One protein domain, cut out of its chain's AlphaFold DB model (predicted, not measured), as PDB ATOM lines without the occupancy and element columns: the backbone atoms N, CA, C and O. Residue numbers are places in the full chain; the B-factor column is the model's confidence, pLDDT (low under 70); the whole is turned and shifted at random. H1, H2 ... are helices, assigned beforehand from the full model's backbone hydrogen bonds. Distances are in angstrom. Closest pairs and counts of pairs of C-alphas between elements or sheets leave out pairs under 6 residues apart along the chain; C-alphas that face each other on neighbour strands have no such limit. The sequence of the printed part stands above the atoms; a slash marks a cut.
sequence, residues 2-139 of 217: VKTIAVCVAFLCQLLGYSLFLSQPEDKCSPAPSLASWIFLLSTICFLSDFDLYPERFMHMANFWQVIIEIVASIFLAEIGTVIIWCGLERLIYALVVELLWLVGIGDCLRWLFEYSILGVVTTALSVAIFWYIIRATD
ATOM      1  N   VAL A   2      28.863  36.803 110.910       60.47
ATOM      2  CA  VAL A   2      27.407  36.901 111.149       60.47
ATOM      3  C   VAL A   2      26.585  36.412 109.944       60.47
ATOM      4  O   VAL A   2      25.711  35.572 110.110       60.47
ATOM      5  N   LYS A   3      26.953  36.836 108.724       65.88
ATOM      6  CA  LYS A   3      26.322  36.406 107.458       65.88
ATOM      7  C   LYS A   3      26.298  34.881 107.296       65.88
ATOM      8  O   LYS A   3      25.258  34.279 107.087       65.88
ATOM      9  N   THR A   4      27.439  34.230 107.524       67.25
ATOM     10  CA  THR A   4      27.563  32.765 107.469       67.25
ATOM     11  C   THR A   4      26.694  32.047 108.502       67.25
ATOM     12  O   THR A   4      26.202  30.963 108.220       67.25
ATOM     13  N   ILE A   5      26.478  32.631 109.687       67.12
ATOM     14  CA  ILE A   5      25.604  32.038 110.710       67.12
ATOM     15  C   ILE A   5      24.136  32.180 110.294       67.12
ATOM     16  O   ILE A   5      23.401  31.204 110.383       67.12
ATOM     17  N   ALA A   6      23.733  33.348 109.784       66.19
ATOM     18  CA  ALA A   6      22.379  33.590 109.280       66.19
ATOM     19  C   ALA A   6      22.000  32.601 108.170       66.19
ATOM     20  O   ALA A   6      20.971  31.936 108.245       66.19
ATOM     21  N   VAL A   7      22.901  32.426 107.205       68.69
ATOM     22  CA  VAL A   7      22.741  31.483 106.097       68.69
ATOM     23  C   VAL A   7      22.684  30.033 106.589       68.69
ATOM     24  O   VAL A   7      21.833  29.270 106.141       68.69
ATOM     25  N   CYS A   8      23.544  29.635 107.534       70.00
ATOM     26  CA  CYS A   8      23.503  28.288 108.111       70.00
ATOM     27  C   CYS A   8      22.205  28.022 108.885       70.00
ATOM     28  O   CYS A   8      21.682  26.911 108.828       70.00
ATOM     29  N   VAL A   9      21.679  29.017 109.604       70.38
ATOM     30  CA  VAL A   9      20.403  28.901 110.322       70.38
ATOM     31  C   VAL A   9      19.240  28.816 109.336       70.38
ATOM     32  O   VAL A   9      18.406  27.931 109.485       70.38
ATOM     33  N   ALA A  10      19.226  29.648 108.290       68.44
ATOM     34  CA  ALA A  10      18.231  29.573 107.221       68.44
ATOM     35  C   ALA A  10      18.252  28.201 106.527       68.44
ATOM     36  O   ALA A  10      17.204  27.573 106.368       68.44
ATOM     37  N   PHE A  11      19.450  27.687 106.220       71.12
ATOM     38  CA  PHE A  11      19.629  26.341 105.683       71.12
ATOM     39  C   PHE A  11      19.038  25.288 106.617       71.12
ATOM     40  O   PHE A  11      18.224  24.480 106.192       71.12
ATOM     41  N   LEU A  12      19.418  25.306 107.897       72.31
ATOM     42  CA  LEU A  12      18.944  24.340 108.885       72.31
ATOM     43  C   LEU A  12      17.422  24.394 109.059       72.31
ATOM     44  O   LEU A  12      16.794  23.341 109.112       72.31
ATOM     45  N   CYS A  13      16.819  25.583 109.098       67.38
ATOM     46  CA  CYS A  13      15.364  25.741 109.168       67.38
ATOM     47  C   CYS A  13      14.664  25.114 107.956       67.38
ATOM     48  O   CYS A  13      13.698  24.370 108.131       67.38
ATOM     49  N   GLN A  14      15.196  25.328 106.752       70.19
ATOM     50  CA  GLN A  14      14.655  24.727 105.531       70.19
ATOM     51  C   GLN A  14      14.884  23.211 105.472       70.19
ATOM     52  O   GLN A  14      13.997  22.477 105.045       70.19
ATOM     53  N   LEU A  15      16.024  22.716 105.966       66.56
ATOM     54  CA  LEU A  15      16.298  21.281 106.118       66.56
ATOM     55  C   LEU A  15      15.326  20.590 107.075       66.56
ATOM     56  O   LEU A  15      14.937  19.446 106.849       66.56
ATOM     57  N   LEU A  16      14.967  21.280 108.153       66.81
ATOM     58  CA  LEU A  16      14.008  20.815 109.149       66.81
ATOM     59  C   LEU A  16      12.556  20.896 108.640       66.81
ATOM     60  O   LEU A  16      11.657  20.430 109.334       66.81
ATOM     61  N   GLY A  17      12.324  21.456 107.445       63.91
ATOM     62  CA  GLY A  17      10.995  21.600 106.851       63.91
ATOM     63  C   GLY A  17      10.133  22.672 107.520       63.91
ATOM     64  O   GLY A  17       8.919  22.685 107.326       63.91
ATOM     65  N   TYR A  18      10.730  23.571 108.309       66.62
ATOM     66  CA  TYR A  18       9.998  24.700 108.876       66.62
ATOM     67  C   TYR A  18       9.742  25.730 107.779       66.62
ATOM     68  O   TYR A  18      10.670  26.373 107.297       66.62
ATOM     69  N   SER A  19       8.474  25.878 107.405       64.56
ATOM     70  CA  SER A  19       7.993  26.976 106.569       64.56
ATOM     71  C   SER A  19       7.487  28.090 107.478       64.56
ATOM     72  O   SER A  19       6.514  27.883 108.207       64.56
ATOM     73  N   LEU A  20       8.164  29.239 107.496       65.19
ATOM     74  CA  LEU A  20       7.824  30.346 108.394       65.19
ATOM     75  C   LEU A  20       6.870  31.353 107.742       65.19
ATOM     76  O   LEU A  20       5.977  31.848 108.431       65.19
ATOM     77  N   PHE A  21       7.027  31.650 106.447       67.75
ATOM     78  CA  PHE A  21       6.226  32.675 105.764       67.75
ATOM     79  C   PHE A  21       5.276  32.108 104.711       67.75
ATOM     80  O   PHE A  21       4.155  32.600 104.571       67.75
ATOM     81  N   LEU A  22       5.697  31.081 103.973       67.31
ATOM     82  CA  LEU A  22       4.900  30.474 102.905       67.31
ATOM     83  C   LEU A  22       4.528  29.044 103.275       67.31
ATOM     84  O   LEU A  22       5.391  28.178 103.313       67.31
ATOM     85  N   SER A  23       3.240  28.776 103.505       64.56
ATOM     86  CA  SER A  23       2.772  27.401 103.711       64.56
ATOM     87  C   SER A  23       3.074  26.585 102.455       64.56
ATOM     88  O   SER A  23       2.517  26.857 101.390       64.56
ATOM     89  N   GLN A  24       3.982  25.615 102.567       60.09
ATOM     90  CA  GLN A  24       4.307  24.722 101.463       60.09
ATOM     91  C   GLN A  24       3.026  23.966 101.069       60.09
ATOM     92  O   GLN A  24       2.409  23.351 101.943       60.09
ATOM     93  N   PRO A  25       2.569  24.044  99.806       59.38
ATOM     94  CA  PRO A  25       1.364  23.338  99.400       59.38
ATOM     95  C   PRO A  25       1.573  21.830  99.586       59.38
ATOM     96  O   PRO A  25       2.613  21.294  99.201       59.38
ATOM     97  N   GLU A  26       0.584  21.157 100.182       53.94
ATOM     98  CA  GLU A  26       0.560  19.697 100.393       53.94
ATOM     99  C   GLU A  26       0.775  18.911  99.088       53.94
ATOM    100  O   GLU A  26       1.325  17.806  99.095       53.94
ATOM    101  N   ASP A  27       0.451  19.540  97.956       53.22
ATOM    102  CA  ASP A  27       0.808  19.101  96.616       53.22
ATOM    103  C   ASP A  27       2.291  19.383  96.355       53.22
ATOM    104  O   ASP A  27       2.667  20.380  95.725       53.22
ATOM    105  N   LYS A  28       3.144  18.487  96.864       57.12
ATOM    106  CA  LYS A  28       4.574  18.422  96.540       57.12
ATOM    107  C   LYS A  28       4.780  18.747  95.061       57.12
ATOM    108  O   LYS A  28       4.175  18.119  94.193       57.12
ATOM    109  N   CYS A  29       5.609  19.750  94.796       63.41
ATOM    110  CA  CYS A  29       5.908  20.229  93.456       63.41
ATOM    111  C   CYS A  29       6.425  19.081  92.589       63.41
ATOM    112  O   CYS A  29       7.585  18.722  92.692       63.41
ATOM    113  N   SER A  30       5.538  18.513  91.760       54.34
ATOM    114  CA  SER A  30       5.778  17.339  90.912       54.34
ATOM    115  C   SER A  30       6.279  16.090  91.686       54.34
ATOM    116  O   SER A  30       6.943  16.184  92.713       54.34
ATOM    117  N   PRO A  31       6.024  14.851  91.233       55.66
ATOM    118  CA  PRO A  31       6.606  13.656  91.863       55.66
ATOM    119  C   PRO A  31       8.140  13.541  91.708       55.66
ATOM    120  O   PRO A  31       8.700  12.493  92.018       55.66
ATOM    121  N   ALA A  32       8.824  14.573  91.202       53.00
ATOM    122  CA  ALA A  32      10.229  14.556  90.811       53.00
ATOM    123  C   ALA A  32      11.191  14.236  91.977       53.00
ATOM    124  O   ALA A  32      10.918  14.557  93.138       53.00
ATOM    125  N   PRO A  33      12.350  13.606  91.690       54.12
ATOM    126  CA  PRO A  33      13.311  13.220  92.715       54.12
ATOM    127  C   PRO A  33      13.814  14.442  93.486       54.12
ATOM    128  O   PRO A  33      14.322  15.400  92.904       54.12
ATOM    129  N   SER A  34      13.766  14.350  94.817       68.00
ATOM    130  CA  SER A  34      14.088  15.446  95.737       68.00
ATOM    131  C   SER A  34      15.451  16.094  95.479       68.00
ATOM    132  O   SER A  34      15.643  17.258  95.806       68.00
ATOM    133  N   LEU A  35      16.404  15.362  94.886       71.50
ATOM    134  CA  LEU A  35      17.781  15.798  94.628       71.50
ATOM    135  C   LEU A  35      17.893  17.152  93.912       71.50
ATOM    136  O   LEU A  35      18.750  17.947  94.283       71.50
ATOM    137  N   ALA A  36      17.049  17.427  92.915       79.62
ATOM    138  CA  ALA A  36      17.126  18.680  92.162       79.62
ATOM    139  C   ALA A  36      16.743  19.891  93.034       79.62
ATOM    140  O   ALA A  36      17.445  20.901  93.038       79.62
ATOM    141  N   SER A  37      15.705  19.736  93.861       80.12
ATOM    142  CA  SER A  37      15.291  20.738  94.848       80.12
ATOM    143  C   SER A  37      16.396  21.009  95.878       80.12
ATOM    144  O   SER A  37      16.697  22.166  96.162       80.12
ATOM    145  N   TRP A  38      17.099  19.972  96.350       79.81
ATOM    146  CA  TRP A  38      18.255  20.131  97.244       79.81
ATOM    147  C   TRP A  38      19.396  20.934  96.610       79.81
ATOM    148  O   TRP A  38      19.985  21.792  97.266       79.81
ATOM    149  N   ILE A  39      19.709  20.670  95.337       82.75
ATOM    150  CA  ILE A  39      20.759  21.396  94.605       82.75
ATOM    151  C   ILE A  39      20.350  22.858  94.405       82.75
ATOM    152  O   ILE A  39      21.158  23.760  94.620       82.75
ATOM    153  N   PHE A  40      19.095  23.107  94.037       84.31
ATOM    154  CA  PHE A  40      18.581  24.461  93.871       84.31
ATOM    155  C   PHE A  40      18.548  25.245  95.190       84.31
ATOM    156  O   PHE A  40      18.923  26.418  95.234       84.31
ATOM    157  N   LEU A  41      18.161  24.593  96.286       81.75
ATOM    158  CA  LEU A  41      18.181  25.177  97.621       81.75
ATOM    159  C   LEU A  41      19.614  25.553  98.016       81.75
ATOM    160  O   LEU A  41      19.866  26.695  98.399       81.75
ATOM    161  N   LEU A  42      20.574  24.642  97.828       81.56
ATOM    162  CA  LEU A  42      21.991  24.926  98.064       81.56
ATOM    163  C   LEU A  42      22.479  26.110  97.214       81.56
ATOM    164  O   LEU A  42      23.194  26.978  97.707       81.56
ATOM    165  N   SER A  43      22.050  26.173  95.956       84.81
ATOM    166  CA  SER A  43      22.365  27.277  95.053       84.81
ATOM    167  C   SER A  43      21.832  28.616  95.535       84.81
ATOM    168  O   SER A  43      22.550  29.614  95.508       84.81
ATOM    169  N   THR A  44      20.586  28.635  95.989       83.69
ATOM    170  CA  THR A  44      19.930  29.832  96.516       83.69
ATOM    171  C   THR A  44      20.684  30.335  97.744       83.69
ATOM    172  O   THR A  44      21.023  31.506  97.836       83.69
ATOM    173  N   ILE A  45      21.081  29.435  98.635       80.00
ATOM    174  CA  ILE A  45      21.856  29.755  99.838       80.00
ATOM    175  C   ILE A  45      23.252  30.288  99.507       80.00
ATOM    176  O   ILE A  45      23.697  31.262 100.117       80.00
ATOM    177  N   CYS A  46      23.940  29.694  98.530       78.38
ATOM    178  CA  CYS A  46      25.217  30.219  98.045       78.38
ATOM    179  C   CYS A  46      25.068  31.635  97.478       78.38
ATOM    180  O   CYS A  46      25.909  32.482  97.762       78.38
ATOM    181  N   PHE A  47      23.994  31.903  96.733       83.31
ATOM    182  CA  PHE A  47      23.690  33.242  96.232       83.31
ATOM    183  C   PHE A  47      23.432  34.228  97.379       83.31
ATOM    184  O   PHE A  47      24.057  35.282  97.440       83.31
ATOM    185  N   LEU A  48      22.587  33.854  98.343       81.12
ATOM    186  CA  LEU A  48      22.281  34.686  99.510       81.12
ATOM    187  C   LEU A  48      23.492  34.932 100.419       81.12
ATOM    188  O   LEU A  48      23.513  35.911 101.150       81.12
ATOM    189  N   SER A  49      24.495  34.055 100.394       76.06
ATOM    190  CA  SER A  49      25.728  34.251 101.164       76.06
ATOM    191  C   SER A  49      26.600  35.379 100.623       76.06
ATOM    192  O   SER A  49      27.399  35.933 101.377       76.06
ATOM    193  N   ASP A  50      26.485  35.659  99.325       77.81
ATOM    194  CA  ASP A  50      27.258  36.688  98.625       77.81
ATOM    195  C   ASP A  50      26.483  38.009  98.512       77.81
ATOM    196  O   ASP A  50      27.075  39.069  98.341       77.81
ATOM    197  N   PHE A  51      25.155  37.949  98.622       76.00
ATOM    198  CA  PHE A  51      24.291  39.110  98.482       76.00
ATOM    199  C   PHE A  51      24.177  39.892  99.794       76.00
ATOM    200  O   PHE A  51      23.747  39.352 100.811       76.00
ATOM    201  N   ASP A  52      24.498  41.185  99.756       73.12
ATOM    202  CA  ASP A  52      24.307  42.089 100.890       73.12
ATOM    203  C   ASP A  52      22.876  42.631 100.883       73.12
ATOM    204  O   ASP A  52      22.549  43.569 100.153       73.12
ATOM    205  N   LEU A  53      21.998  42.011 101.680       73.06
ATOM    206  CA  LEU A  53      20.582  42.393 101.742       73.06
ATOM    207  C   LEU A  53      20.373  43.714 102.480       73.06
ATOM    208  O   LEU A  53      19.378  44.401 102.242       73.06
ATOM    209  N   TYR A  54      21.301  44.076 103.365       72.69
ATOM    210  CA  TYR A  54      21.199  45.281 104.168       72.69
ATOM    211  C   TYR A  54      21.729  46.528 103.430       72.69
ATOM    212  O   TYR A  54      22.937  46.654 103.222       72.69
ATOM    213  N   PRO A  55      20.870  47.502 103.069       69.31
ATOM    214  CA  PRO A  55      21.308  48.730 102.411       69.31
ATOM    215  C   PRO A  55      22.184  49.602 103.325       69.31
ATOM    216  O   PRO A  55      21.794  49.946 104.444       69.31
ATOM    217  N   GLU A  56      23.327  50.061 102.799       71.94
ATOM    218  CA  GLU A  56      24.323  50.884 103.516       71.94
ATOM    219  C   GLU A  56      23.722  52.130 104.186       71.94
ATOM    220  O   GLU A  56      24.171  52.572 105.245       71.94
ATOM    221  N   ARG A  57      22.637  52.666 103.614       72.50
ATOM    222  CA  ARG A  57      21.937  53.854 104.120       72.50
ATOM    223  C   ARG A  57      21.417  53.700 105.556       72.50
ATOM    224  O   ARG A  57      21.216  54.709 106.228       72.50
ATOM    225  N   PHE A  58      21.220  52.474 106.042       70.75
ATOM    226  CA  PHE A  58      20.711  52.200 107.390       70.75
ATOM    227  C   PHE A  58      21.770  51.626 108.346       70.75
ATOM    228  O   PHE A  58      21.417  51.102 109.407       70.75
ATOM    229  N   MET A  59      23.069  51.747 108.032       71.12
ATOM    230  CA  MET A  59      24.162  51.274 108.906       71.12
ATOM    231  C   MET A  59      24.215  51.952 110.288       71.12
ATOM    232  O   MET A  59      24.947  51.500 111.161       71.12
ATOM    233  N   HIS A  60      23.430  53.008 110.518       79.19
ATOM    234  CA  HIS A  60      23.390  53.736 111.790       79.19
ATOM    235  C   HIS A  60      22.616  53.015 112.913       79.19
ATOM    236  O   HIS A  60      22.655  53.447 114.062       79.19
ATOM    237  N   MET A  61      21.890  51.936 112.598       77.88
ATOM    238  CA  MET A  61      21.158  51.126 113.583       77.88
ATOM    239  C   MET A  61      22.083  50.178 114.354       77.88
ATOM    240  O   MET A  61      23.109  49.741 113.839       77.88
ATOM    241  N   ALA A  62      21.682  49.798 115.573       82.12
ATOM    242  CA  ALA A  62      22.425  48.844 116.393       82.12
ATOM    243  C   ALA A  62      22.633  47.502 115.667       82.12
ATOM    244  O   ALA A  62      21.691  46.952 115.091       82.12
ATOM    245  N   ASN A  63      23.845  46.943 115.771       80.62
ATOM    246  CA  ASN A  63      24.261  45.719 115.072       80.62
ATOM    247  C   ASN A  63      23.254  44.568 115.204       80.62
ATOM    248  O   ASN A  63      23.018  43.850 114.242       80.62
ATOM    249  N   PHE A  64      22.622  44.413 116.371       81.38
ATOM    250  CA  PHE A  64      21.629  43.365 116.624       81.38
ATOM    251  C   PHE A  64      20.436  43.410 115.655       81.38
ATOM    252  O   PHE A  64      20.043  42.379 115.115       81.38
ATOM    253  N   TRP A  65      19.896  44.600 115.385       82.56
ATOM    254  CA  TRP A  65      18.764  44.767 114.471       82.56
ATOM    255  C   TRP A  65      19.147  44.479 113.023       82.56
ATOM    256  O   TRP A  65      18.363  43.874 112.296       82.56
ATOM    257  N   GLN A  66      20.369  44.840 112.631       80.75
ATOM    258  CA  GLN A  66      20.897  44.523 111.304       80.75
ATOM    259  C   GLN A  66      20.954  43.004 111.096       80.75
ATOM    260  O   GLN A  66      20.493  42.505 110.076       80.75
ATOM    261  N   VAL A  67      21.431  42.257 112.103       78.06
ATOM    262  CA  VAL A  67      21.493  40.787 112.046       78.06
ATOM    263  C   VAL A  67      20.107  40.162 111.903       78.06
ATOM    264  O   VAL A  67      19.930  39.262 111.087       78.06
ATOM    265  N   ILE A  68      19.126  40.621 112.685       82.06
ATOM    266  CA  ILE A  68      17.764  40.069 112.628       82.06
ATOM    267  C   ILE A  68      17.146  40.297 111.252       82.06
ATOM    268  O   ILE A  68      16.587  39.363 110.682       82.06
ATOM    269  N   ILE A  69      17.257  41.513 110.715       83.88
ATOM    270  CA  ILE A  69      16.685  41.851 109.408       83.88
ATOM    271  C   ILE A  69      17.335  41.007 108.311       83.88
ATOM    272  O   ILE A  69      16.621  40.459 107.477       83.88
ATOM    273  N   GLU A  70      18.655  40.825 108.357       83.38
ATOM    274  CA  GLU A  70      19.385  39.977 107.408       83.38
ATOM    275  C   GLU A  70      18.918  38.511 107.470       83.38
ATOM    276  O   GLU A  70      18.680  37.879 106.440       83.38
ATOM    277  N   ILE A  71      18.732  37.960 108.677       80.62
ATOM    278  CA  ILE A  71      18.220  36.592 108.871       80.62
ATOM    279  C   ILE A  71      16.797  36.468 108.318       80.62
ATOM    280  O   ILE A  71      16.500  35.536 107.577       80.62
ATOM    281  N   VAL A  72      15.910  37.404 108.652       84.38
ATOM    282  CA  VAL A  72      14.511  37.348 108.209       84.38
ATOM    283  C   VAL A  72      14.415  37.498 106.690       84.38
ATOM    284  O   VAL A  72      13.729  36.711 106.043       84.38
ATOM    285  N   ALA A  73      15.139  38.458 106.111       83.81
ATOM    286  CA  ALA A  73      15.168  38.678 104.669       83.81
ATOM    287  C   ALA A  73      15.760  37.477 103.921       83.81
ATOM    288  O   ALA A  73      15.219  37.071 102.892       83.81
ATOM    289  N   SER A  74      16.830  36.873 104.448       83.56
ATOM    290  CA  SER A  74      17.441  35.693 103.834       83.56
ATOM    291  C   SER A  74      16.519  34.475 103.863       83.56
ATOM    292  O   SER A  74      16.337  33.828 102.833       83.56
ATOM    293  N   ILE A  75      15.871  34.194 104.996       82.88
ATOM    294  CA  ILE A  75      14.877  33.116 105.089       82.88
ATOM    295  C   ILE A  75      13.732  33.365 104.103       82.88
ATOM    296  O   ILE A  75      13.382  32.477 103.330       82.88
ATOM    297  N   PHE A  76      13.194  34.584 104.080       85.56
ATOM    298  CA  PHE A  76      12.077  34.950 103.214       85.56
ATOM    299  C   PHE A  76      12.407  34.795 101.724       85.56
ATOM    300  O   PHE A  76      11.644  34.186 100.975       85.56
ATOM    301  N   LEU A  77      13.566  35.290 101.281       85.69
ATOM    302  CA  LEU A  77      14.003  35.144  99.892       85.69
ATOM    303  C   LEU A  77      14.287  33.692  99.522       85.69
ATOM    304  O   LEU A  77      13.980  33.274  98.405       85.69
ATOM    305  N   ALA A  78      14.848  32.916 100.447       83.62
ATOM    306  CA  ALA A  78      15.100  31.507 100.213       83.62
ATOM    307  C   ALA A  78      13.782  30.711 100.116       83.62
ATOM    308  O   ALA A  78      13.677  29.840  99.255       83.62
ATOM    309  N   GLU A  79      12.766  31.025 100.926       83.44
ATOM    310  CA  GLU A  79      11.416  30.447 100.804       83.44
ATOM    311  C   GLU A  79      10.731  30.856  99.491       83.44
ATOM    312  O   GLU A  79      10.181  30.009  98.790       83.44
ATOM    313  N   ILE A  80      10.810  32.129  99.094       85.69
ATOM    314  CA  ILE A  80      10.275  32.586  97.801       85.69
ATOM    315  C   ILE A  80      10.958  31.867  96.640       85.69
ATOM    316  O   ILE A  80      10.290  31.415  95.708       85.69
ATOM    317  N   GLY A  81      12.284  31.747  96.683       83.12
ATOM    318  CA  GLY A  81      13.047  31.066  95.646       83.12
ATOM    319  C   GLY A  81      12.621  29.606  95.501       83.12
ATOM    320  O   GLY A  81      12.356  29.142  94.393       83.12
ATOM    321  N   THR A  82      12.504  28.878  96.608       80.62
ATOM    322  CA  THR A  82      12.166  27.447  96.572       80.62
ATOM    323  C   THR A  82      10.686  27.177  96.303       80.62
ATOM    324  O   THR A  82      10.365  26.179  95.666       80.62
ATOM    325  N   VAL A  83       9.766  28.043  96.727       81.88
ATOM    326  CA  VAL A  83       8.327  27.810  96.520       81.88
ATOM    327  C   VAL A  83       7.840  28.407  95.207       81.88
ATOM    328  O   VAL A  83       7.097  27.757  94.480       81.88
ATOM    329  N   ILE A  84       8.236  29.632  94.868       83.06
ATOM    330  CA  ILE A  84       7.707  30.318  93.682       83.06
ATOM    331  C   ILE A  84       8.546  29.975  92.456       83.06
ATOM    332  O   ILE A  84       8.009  29.504  91.451       83.06
ATOM    333  N   ILE A  85       9.864  30.188  92.533       87.19
ATOM    334  CA  ILE A  85      10.743  30.023  91.369       87.19
ATOM    335  C   ILE A  85      10.892  28.540  91.040       87.19
ATOM    336  O   ILE A  85      10.598  28.135  89.918       87.19
ATOM    337  N   TRP A  86      11.300  27.720  92.010       87.19
ATOM    338  CA  TRP A  86      11.568  26.305  91.758       87.19
ATOM    339  C   TRP A  86      10.310  25.521  91.375       87.19
ATOM    340  O   TRP A  86      10.300  24.878  90.328       87.19
ATOM    341  N   CYS A  87       9.217  25.629  92.137       84.88
ATOM    342  CA  CYS A  87       7.994  24.897  91.797       84.88
ATOM    343  C   CYS A  87       7.337  25.382  90.502       84.88
ATOM    344  O   CYS A  87       6.801  24.570  89.748       84.88
ATOM    345  N   GLY A  88       7.363  26.691  90.223       85.44
ATOM    346  CA  GLY A  88       6.883  27.218  88.945       85.44
ATOM    347  C   GLY A  88       7.675  26.634  87.776       85.44
ATOM    348  O   GLY A  88       7.103  26.215  86.768       85.44
ATOM    349  N   LEU A  89       8.988  26.524  87.954       86.19
ATOM    350  CA  LEU A  89       9.887  25.966  86.965       86.19
ATOM    351  C   LEU A  89       9.675  24.452  86.783       86.19
ATOM    352  O   LEU A  89       9.594  23.986  85.648       86.19
ATOM    353  N   GLU A  90       9.533  23.678  87.861       85.62
ATOM    354  CA  GLU A  90       9.243  22.238  87.780       85.62
ATOM    355  C   GLU A  90       7.916  21.956  87.075       85.62
ATOM    356  O   GLU A  90       7.845  21.043  86.252       85.62
ATOM    357  N   ARG A  91       6.878  22.758  87.345       85.38
ATOM    358  CA  ARG A  91       5.587  22.659  86.646       85.38
ATOM    359  C   ARG A  91       5.730  22.940  85.153       85.38
ATOM    360  O   ARG A  91       5.145  22.223  84.347       85.38
ATOM    361  N   LEU A  92       6.526  23.945  84.788       87.25
ATOM    362  CA  LEU A  92       6.796  24.275  83.391       87.25
ATOM    363  C   LEU A  92       7.564  23.149  82.687       87.25
ATOM    364  O   LEU A  92       7.171  22.748  81.595       87.25
ATOM    365  N   ILE A  93       8.608  22.594  83.312       87.25
ATOM    366  CA  ILE A  93       9.335  21.443  82.750       87.25
ATOM    367  C   ILE A  93       8.393  20.254  82.593       87.25
ATOM    368  O   ILE A  93       8.402  19.615  81.547       87.25
ATOM    369  N   TYR A  94       7.586  19.955  83.611       85.56
ATOM    370  CA  TYR A  94       6.643  18.846  83.553       85.56
ATOM    371  C   TYR A  94       5.672  18.996  82.378       85.56
ATOM    372  O   TYR A  94       5.555  18.073  81.575       85.56
ATOM    373  N   ALA A  95       5.062  20.174  82.215       86.56
ATOM    374  CA  ALA A  95       4.181  20.453  81.084       86.56
ATOM    375  C   ALA A  95       4.895  20.261  79.733       86.56
ATOM    376  O   ALA A  95       4.358  19.608  78.843       86.56
ATOM    377  N   LEU A  96       6.132  20.753  79.597       86.88
ATOM    378  CA  LEU A  96       6.922  20.572  78.374       86.88
ATOM    379  C   LEU A  96       7.251  19.102  78.091       86.88
ATOM    380  O   LEU A  96       7.215  18.682  76.939       86.88
ATOM    381  N   VAL A  97       7.583  18.320  79.120       86.44
ATOM    382  CA  VAL A  97       7.898  16.892  78.976       86.44
ATOM    383  C   VAL A  97       6.661  16.107  78.539       86.44
ATOM    384  O   VAL A  97       6.770  15.284  77.633       86.44
ATOM    385  N   VAL A  98       5.496  16.391  79.128       84.56
ATOM    386  CA  VAL A  98       4.225  15.748  78.755       84.56
ATOM    387  C   VAL A  98       3.866  16.049  77.297       84.56
ATOM    388  O   VAL A  98       3.615  15.120  76.530       84.56
ATOM    389  N   GLU A  99       3.918  17.320  76.886       86.38
ATOM    390  CA  GLU A  99       3.666  17.730  75.494       86.38
ATOM    391  C   GLU A  99       4.652  17.072  74.517       86.38
ATOM    392  O   GLU A  99       4.261  16.555  73.469       86.38
ATOM    393  N   LEU A 100       5.940  17.012  74.875       85.50
ATOM    394  CA  LEU A 100       6.959  16.367  74.048       85.50
ATOM    395  C   LEU A 100       6.685  14.864  73.880       85.50
ATOM    396  O   LEU A 100       6.807  14.337  72.776       85.50
ATOM    397  N   LEU A 101       6.310  14.163  74.954       84.25
ATOM    398  CA  LEU A 101       5.987  12.737  74.872       84.25
ATOM    399  C   LEU A 101       4.714  12.481  74.066       84.25
ATOM    400  O   LEU A 101       4.654  11.480  73.346       84.25
ATOM    401  N   TRP A 102       3.731  13.378  74.160       82.94
ATOM    402  CA  TRP A 102       2.521  13.305  73.349       82.94
ATOM    403  C   TRP A 102       2.848  13.428  71.854       82.94
ATOM    404  O   TRP A 102       2.401  12.599  71.063       82.94
ATOM    405  N   LEU A 103       3.721  14.369  71.477       84.81
ATOM    406  CA  LEU A 103       4.177  14.549  70.091       84.81
ATOM    407  C   LEU A 103       4.976  13.359  69.538       84.81
ATOM    408  O   LEU A 103       4.907  13.079  68.343       84.81
ATOM    409  N   VAL A 104       5.740  12.656  70.382       84.56
ATOM    410  CA  VAL A 104       6.548  11.494  69.962       84.56
ATOM    411  C   VAL A 104       5.700  10.217  69.824       84.56
ATOM    412  O   VAL A 104       6.136   9.266  69.177       84.56
ATOM    413  N   GLY A 105       4.482  10.180  70.376       80.69
ATOM    414  CA  GLY A 105       3.570   9.039  70.221       80.69
ATOM    415  C   GLY A 105       4.054   7.761  70.921       80.69
ATOM    416  O   GLY A 105       3.884   6.659  70.402       80.69
ATOM    417  N   ILE A 106       4.698   7.895  72.087       75.38
ATOM    418  CA  ILE A 106       5.201   6.754  72.872       75.38
ATOM    419  C   ILE A 106       4.029   6.031  73.554       75.38
ATOM    420  O   ILE A 106       3.177   6.666  74.172       75.38
ATOM    421  N   GLY A 107       4.004   4.695  73.474       74.00
ATOM    422  CA  GLY A 107       2.964   3.862  74.092       74.00
ATOM    423  C   GLY A 107       2.863   4.023  75.618       74.00
ATOM    424  O   GLY A 107       3.864   4.247  76.305       74.00
ATOM    425  N   ASP A 108       1.650   3.860  76.155       70.19
ATOM    426  CA  ASP A 108       1.285   4.236  77.532       70.19
ATOM    427  C   ASP A 108       2.128   3.561  78.634       70.19
ATOM    428  O   ASP A 108       2.381   4.169  79.672       70.19
ATOM    429  N   CYS A 109       2.621   2.336  78.412       67.25
ATOM    430  CA  CYS A 109       3.378   1.580  79.421       67.25
ATOM    431  C   CYS A 109       4.821   2.096  79.612       67.25
ATOM    432  O   CYS A 109       5.310   2.185  80.737       67.25
ATOM    433  N   LEU A 110       5.500   2.508  78.531       73.00
ATOM    434  CA  LEU A 110       6.825   3.137  78.640       73.00
ATOM    435  C   LEU A 110       6.740   4.614  79.043       73.00
ATOM    436  O   LEU A 110       7.723   5.151  79.558       73.00
ATOM    437  N   ARG A 111       5.586   5.260  78.833       73.06
ATOM    438  CA  ARG A 111       5.393   6.693  79.077       73.06
ATOM    439  C   ARG A 111       5.723   7.089  80.514       73.06
ATOM    440  O   ARG A 111       6.489   8.022  80.712       73.06
ATOM    441  N   TRP A 112       5.239   6.334  81.501       70.94
ATOM    442  CA  TRP A 112       5.424   6.673  82.917       70.94
ATOM    443  C   TRP A 112       6.887   6.579  83.383       70.94
ATOM    444  O   TRP A 112       7.395   7.461  84.078       70.94
ATOM    445  N   LEU A 113       7.605   5.531  82.956       73.62
ATOM    446  CA  LEU A 113       9.021   5.358  83.301       73.62
ATOM    447  C   LEU A 113       9.887   6.441  82.637       73.62
ATOM    448  O   LEU A 113      10.842   6.950  83.233       73.62
ATOM    449  N   PHE A 114       9.547   6.790  81.397       77.19
ATOM    450  CA  PHE A 114      10.273   7.773  80.607       77.19
ATOM    451  C   PHE A 114      10.008   9.203  81.093       77.19
ATOM    452  O   PHE A 114      10.961   9.970  81.217       77.19
ATOM    453  N   GLU A 115       8.769   9.533  81.471       78.75
ATOM    454  CA  GLU A 115       8.411  10.806  82.115       78.75
ATOM    455  C   GLU A 115       9.251  11.053  83.360       78.75
ATOM    456  O   GLU A 115       9.926  12.076  83.450       78.75
ATOM    457  N   TYR A 116       9.276  10.102  84.298       79.25
ATOM    458  CA  TYR A 116      10.017  10.274  85.547       79.25
ATOM    459  C   TYR A 116      11.528  10.407  85.309       79.25
ATOM    460  O   TYR A 116      12.196  11.244  85.923       79.25
ATOM    461  N   SER A 117      12.076   9.607  84.388       81.06
ATOM    462  CA  SER A 117      13.501   9.646  84.061       81.06
ATOM    463  C   SER A 117      13.902  10.948  83.367       81.06
ATOM    464  O   SER A 117      14.914  11.543  83.738       81.06
ATOM    465  N   ILE A 118      13.138  11.404  82.371       83.94
ATOM    466  CA  ILE A 118      13.423  12.661  81.666       83.94
ATOM    467  C   ILE A 118      13.253  13.835  82.611       83.94
ATOM    468  O   ILE A 118      14.146  14.676  82.687       83.94
ATOM    469  N   LEU A 119      12.155  13.871  83.362       84.94
ATOM    470  CA  LEU A 119      11.898  14.932  84.322       84.94
ATOM    471  C   LEU A 119      13.049  15.032  85.323       84.94
ATOM    472  O   LEU A 119      13.585  16.117  85.519       84.94
ATOM    473  N   GLY A 120      13.491  13.905  85.887       83.31
ATOM    474  CA  GLY A 120      14.630  13.869  86.800       83.31
ATOM    475  C   GLY A 120      15.933  14.359  86.161       83.31
ATOM    476  O   GLY A 120      16.658  15.139  86.774       83.31
ATOM    477  N   VAL A 121      16.246  13.949  84.928       86.25
ATOM    478  CA  VAL A 121      17.471  14.389  84.232       86.25
ATOM    479  C   VAL A 121      17.422  15.881  83.911       86.25
ATOM    480  O   VAL A 121      18.405  16.585  84.132       86.25
ATOM    481  N   VAL A 122      16.290  16.387  83.426       87.88
ATOM    482  CA  VAL A 122      16.151  17.795  83.037       87.88
ATOM    483  C   VAL A 122      16.168  18.706  84.264       87.88
ATOM    484  O   VAL A 122      16.902  19.694  84.269       87.88
ATOM    485  N   THR A 123      15.434  18.370  85.331       87.31
ATOM    486  CA  THR A 123      15.414  19.184  86.560       87.31
ATOM    487  C   THR A 123      16.768  19.171  87.263       87.31
ATOM    488  O   THR A 123      17.247  20.222  87.696       87.31
ATOM    489  N   THR A 124      17.443  18.019  87.325       86.81
ATOM    490  CA  THR A 124      18.797  17.945  87.893       86.81
ATOM    491  C   THR A 124      19.799  18.729  87.052       86.81
ATOM    492  O   THR A 124      20.515  19.562  87.608       86.81
ATOM    493  N   ALA A 125      19.815  18.556  85.727       88.56
ATOM    494  CA  ALA A 125      20.695  19.311  84.835       88.56
ATOM    495  C   ALA A 125      20.489  20.823  84.977       88.56
ATOM    496  O   ALA A 125      21.460  21.575  85.077       88.56
ATOM    497  N   LEU A 126      19.235  21.267  85.059       90.12
ATOM    498  CA  LEU A 126      18.918  22.675  85.219       90.12
ATOM    499  C   LEU A 126      19.332  23.219  86.592       90.12
ATOM    500  O   LEU A 126      19.949  24.279  86.655       90.12
ATOM    501  N   SER A 127      19.058  22.491  87.679       88.75
ATOM    502  CA  SER A 127      19.503  22.892  89.024       88.75
ATOM    503  C   SER A 127      21.026  23.034  89.097       88.75
ATOM    504  O   SER A 127      21.536  24.005  89.653       88.75
ATOM    505  N   VAL A 128      21.762  22.116  88.460       87.44
ATOM    506  CA  VAL A 128      23.225  22.157  88.374       87.44
ATOM    507  C   VAL A 128      23.693  23.331  87.519       87.44
ATOM    508  O   VAL A 128      24.659  23.992  87.889       87.44
ATOM    509  N   ALA A 129      23.021  23.627  86.405       91.00
ATOM    510  CA  ALA A 129      23.355  24.771  85.561       91.00
ATOM    511  C   ALA A 129      23.166  26.102  86.306       91.00
ATOM    512  O   ALA A 129      24.049  26.959  86.260       91.00
ATOM    513  N   ILE A 130      22.057  26.248  87.039       89.12
ATOM    514  CA  ILE A 130      21.780  27.413  87.891       89.12
ATOM    515  C   ILE A 130      22.849  27.537  88.982       89.12
ATOM    516  O   ILE A 130      23.433  28.607  89.154       89.12
ATOM    517  N   PHE A 131      23.168  26.433  89.657       86.88
ATOM    518  CA  PHE A 131      24.218  26.394  90.672       86.88
ATOM    519  C   PHE A 131      25.581  26.802  90.121       86.88
ATOM    520  O   PHE A 131      26.280  27.624  90.712       86.88
ATOM    521  N   TRP A 132      25.944  26.270  88.957       86.44
ATOM    522  CA  TRP A 132      27.189  26.604  88.282       86.44
ATOM    523  C   TRP A 132      27.252  28.081  87.895       86.44
ATOM    524  O   TRP A 132      28.286  28.725  88.075       86.44
ATOM    525  N   TYR A 133      26.147  28.630  87.387       89.25
ATOM    526  CA  TYR A 133      26.046  30.043  87.049       89.25
ATOM    527  C   TYR A 133      26.213  30.930  88.286       89.25
ATOM    528  O   TYR A 133      27.014  31.859  88.253       89.25
ATOM    529  N   ILE A 134      25.532  30.610  89.389       86.06
ATOM    530  CA  ILE A 134      25.635  31.357  90.650       86.06
ATOM    531  C   ILE A 134      27.053  31.296  91.212       86.06
ATOM    532  O   ILE A 134      27.602  32.337  91.565       86.06
ATOM    533  N   ILE A 135      27.685  30.118  91.236       82.44
ATOM    534  CA  ILE A 135      29.091  29.990  91.645       82.44
ATOM    535  C   ILE A 135      29.990  30.843  90.764       82.44
ATOM    536  O   ILE A 135      30.944  31.418  91.261       82.44
ATOM    537  N   ARG A 136      29.730  30.900  89.457       83.94
ATOM    538  CA  ARG A 136      30.546  31.694  88.542       83.94
ATOM    539  C   ARG A 136      30.335  33.196  88.723       83.94
ATOM    540  O   ARG A 136      31.270  33.957  88.501       83.94
ATOM    541  N   ALA A 137      29.113  33.599  89.052       85.38
ATOM    542  CA  ALA A 137      28.734  34.989  89.258       85.38
ATOM    543  C   ALA A 137      29.187  35.532  90.622       85.38
ATOM    544  O   ALA A 137      29.405  36.730  90.742       85.38
ATOM    545  N   THR A 138      29.332  34.665  91.625       80.62
ATOM    546  CA  THR A 138      29.822  35.025  92.963       80.62
ATOM    547  C   THR A 138      31.328  34.761  93.064       80.62
ATOM    548  O   THR A 138      31.828  33.751  92.566       80.62
ATOM    549  N   ASP A 139      32.091  35.606  93.764       70.88
ATOM    550  CA  ASP A 139      33.544  35.392  93.972       70.88
ATOM    551  C   ASP A 139      33.856  34.166  94.868       70.88
ATOM    552  O   ASP A 139      35.010  33.791  95.120       70.88
TER     553      ASP A 139
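AT A GLANCE: This is residues 2 to 139 of the 217 residues of an uncharacterized protein of Drosophila willistoni (UniProt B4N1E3). Helices H1, H2 and H4 lie side by side as a layer, H2 in the middle, crossing the long helix H3. This is an up-and-down bundle, each helix running against the one before. The printed part has 138 residues, all helix in class, with no named strand; it is loose, radius of gyration of the C-alphas 18.2 A, spanning 65 by 33 by 21 A.

HOW THE PARTS SIT: Start at H1, residues 2 to 15; it touches H3, residues 63 to 104, at Ala 6 and Ile 71, closest C-alphas 5.1 A. H2, residues 35 to 50, touches H4, residues 108 to 137, at a shallow tilt of 14 degrees, the same way; the closest C-alphas, Ala 36 and Thr 124, are 4.6 A apart. H1 and H4 are apart. Each O i to N i+4 pair is within hydrogen-bond range in H1, 11 of 12 in H2, 36 of 38 in H3, 24 of 26 in H4.

IN THESE COORDINATES: Find C-alpha 2 at (27.407, 36.901, 111.149). H3 runs 59.3 A; H4, 42.9 A, ends at C-alpha 137 (28.734, 34.989, 89.258).

THE WHOLE: The printed part has no cut. H1 to H2 and H2 to H3 are long links. Residues 15 to 34 are among those under pLDDT 70.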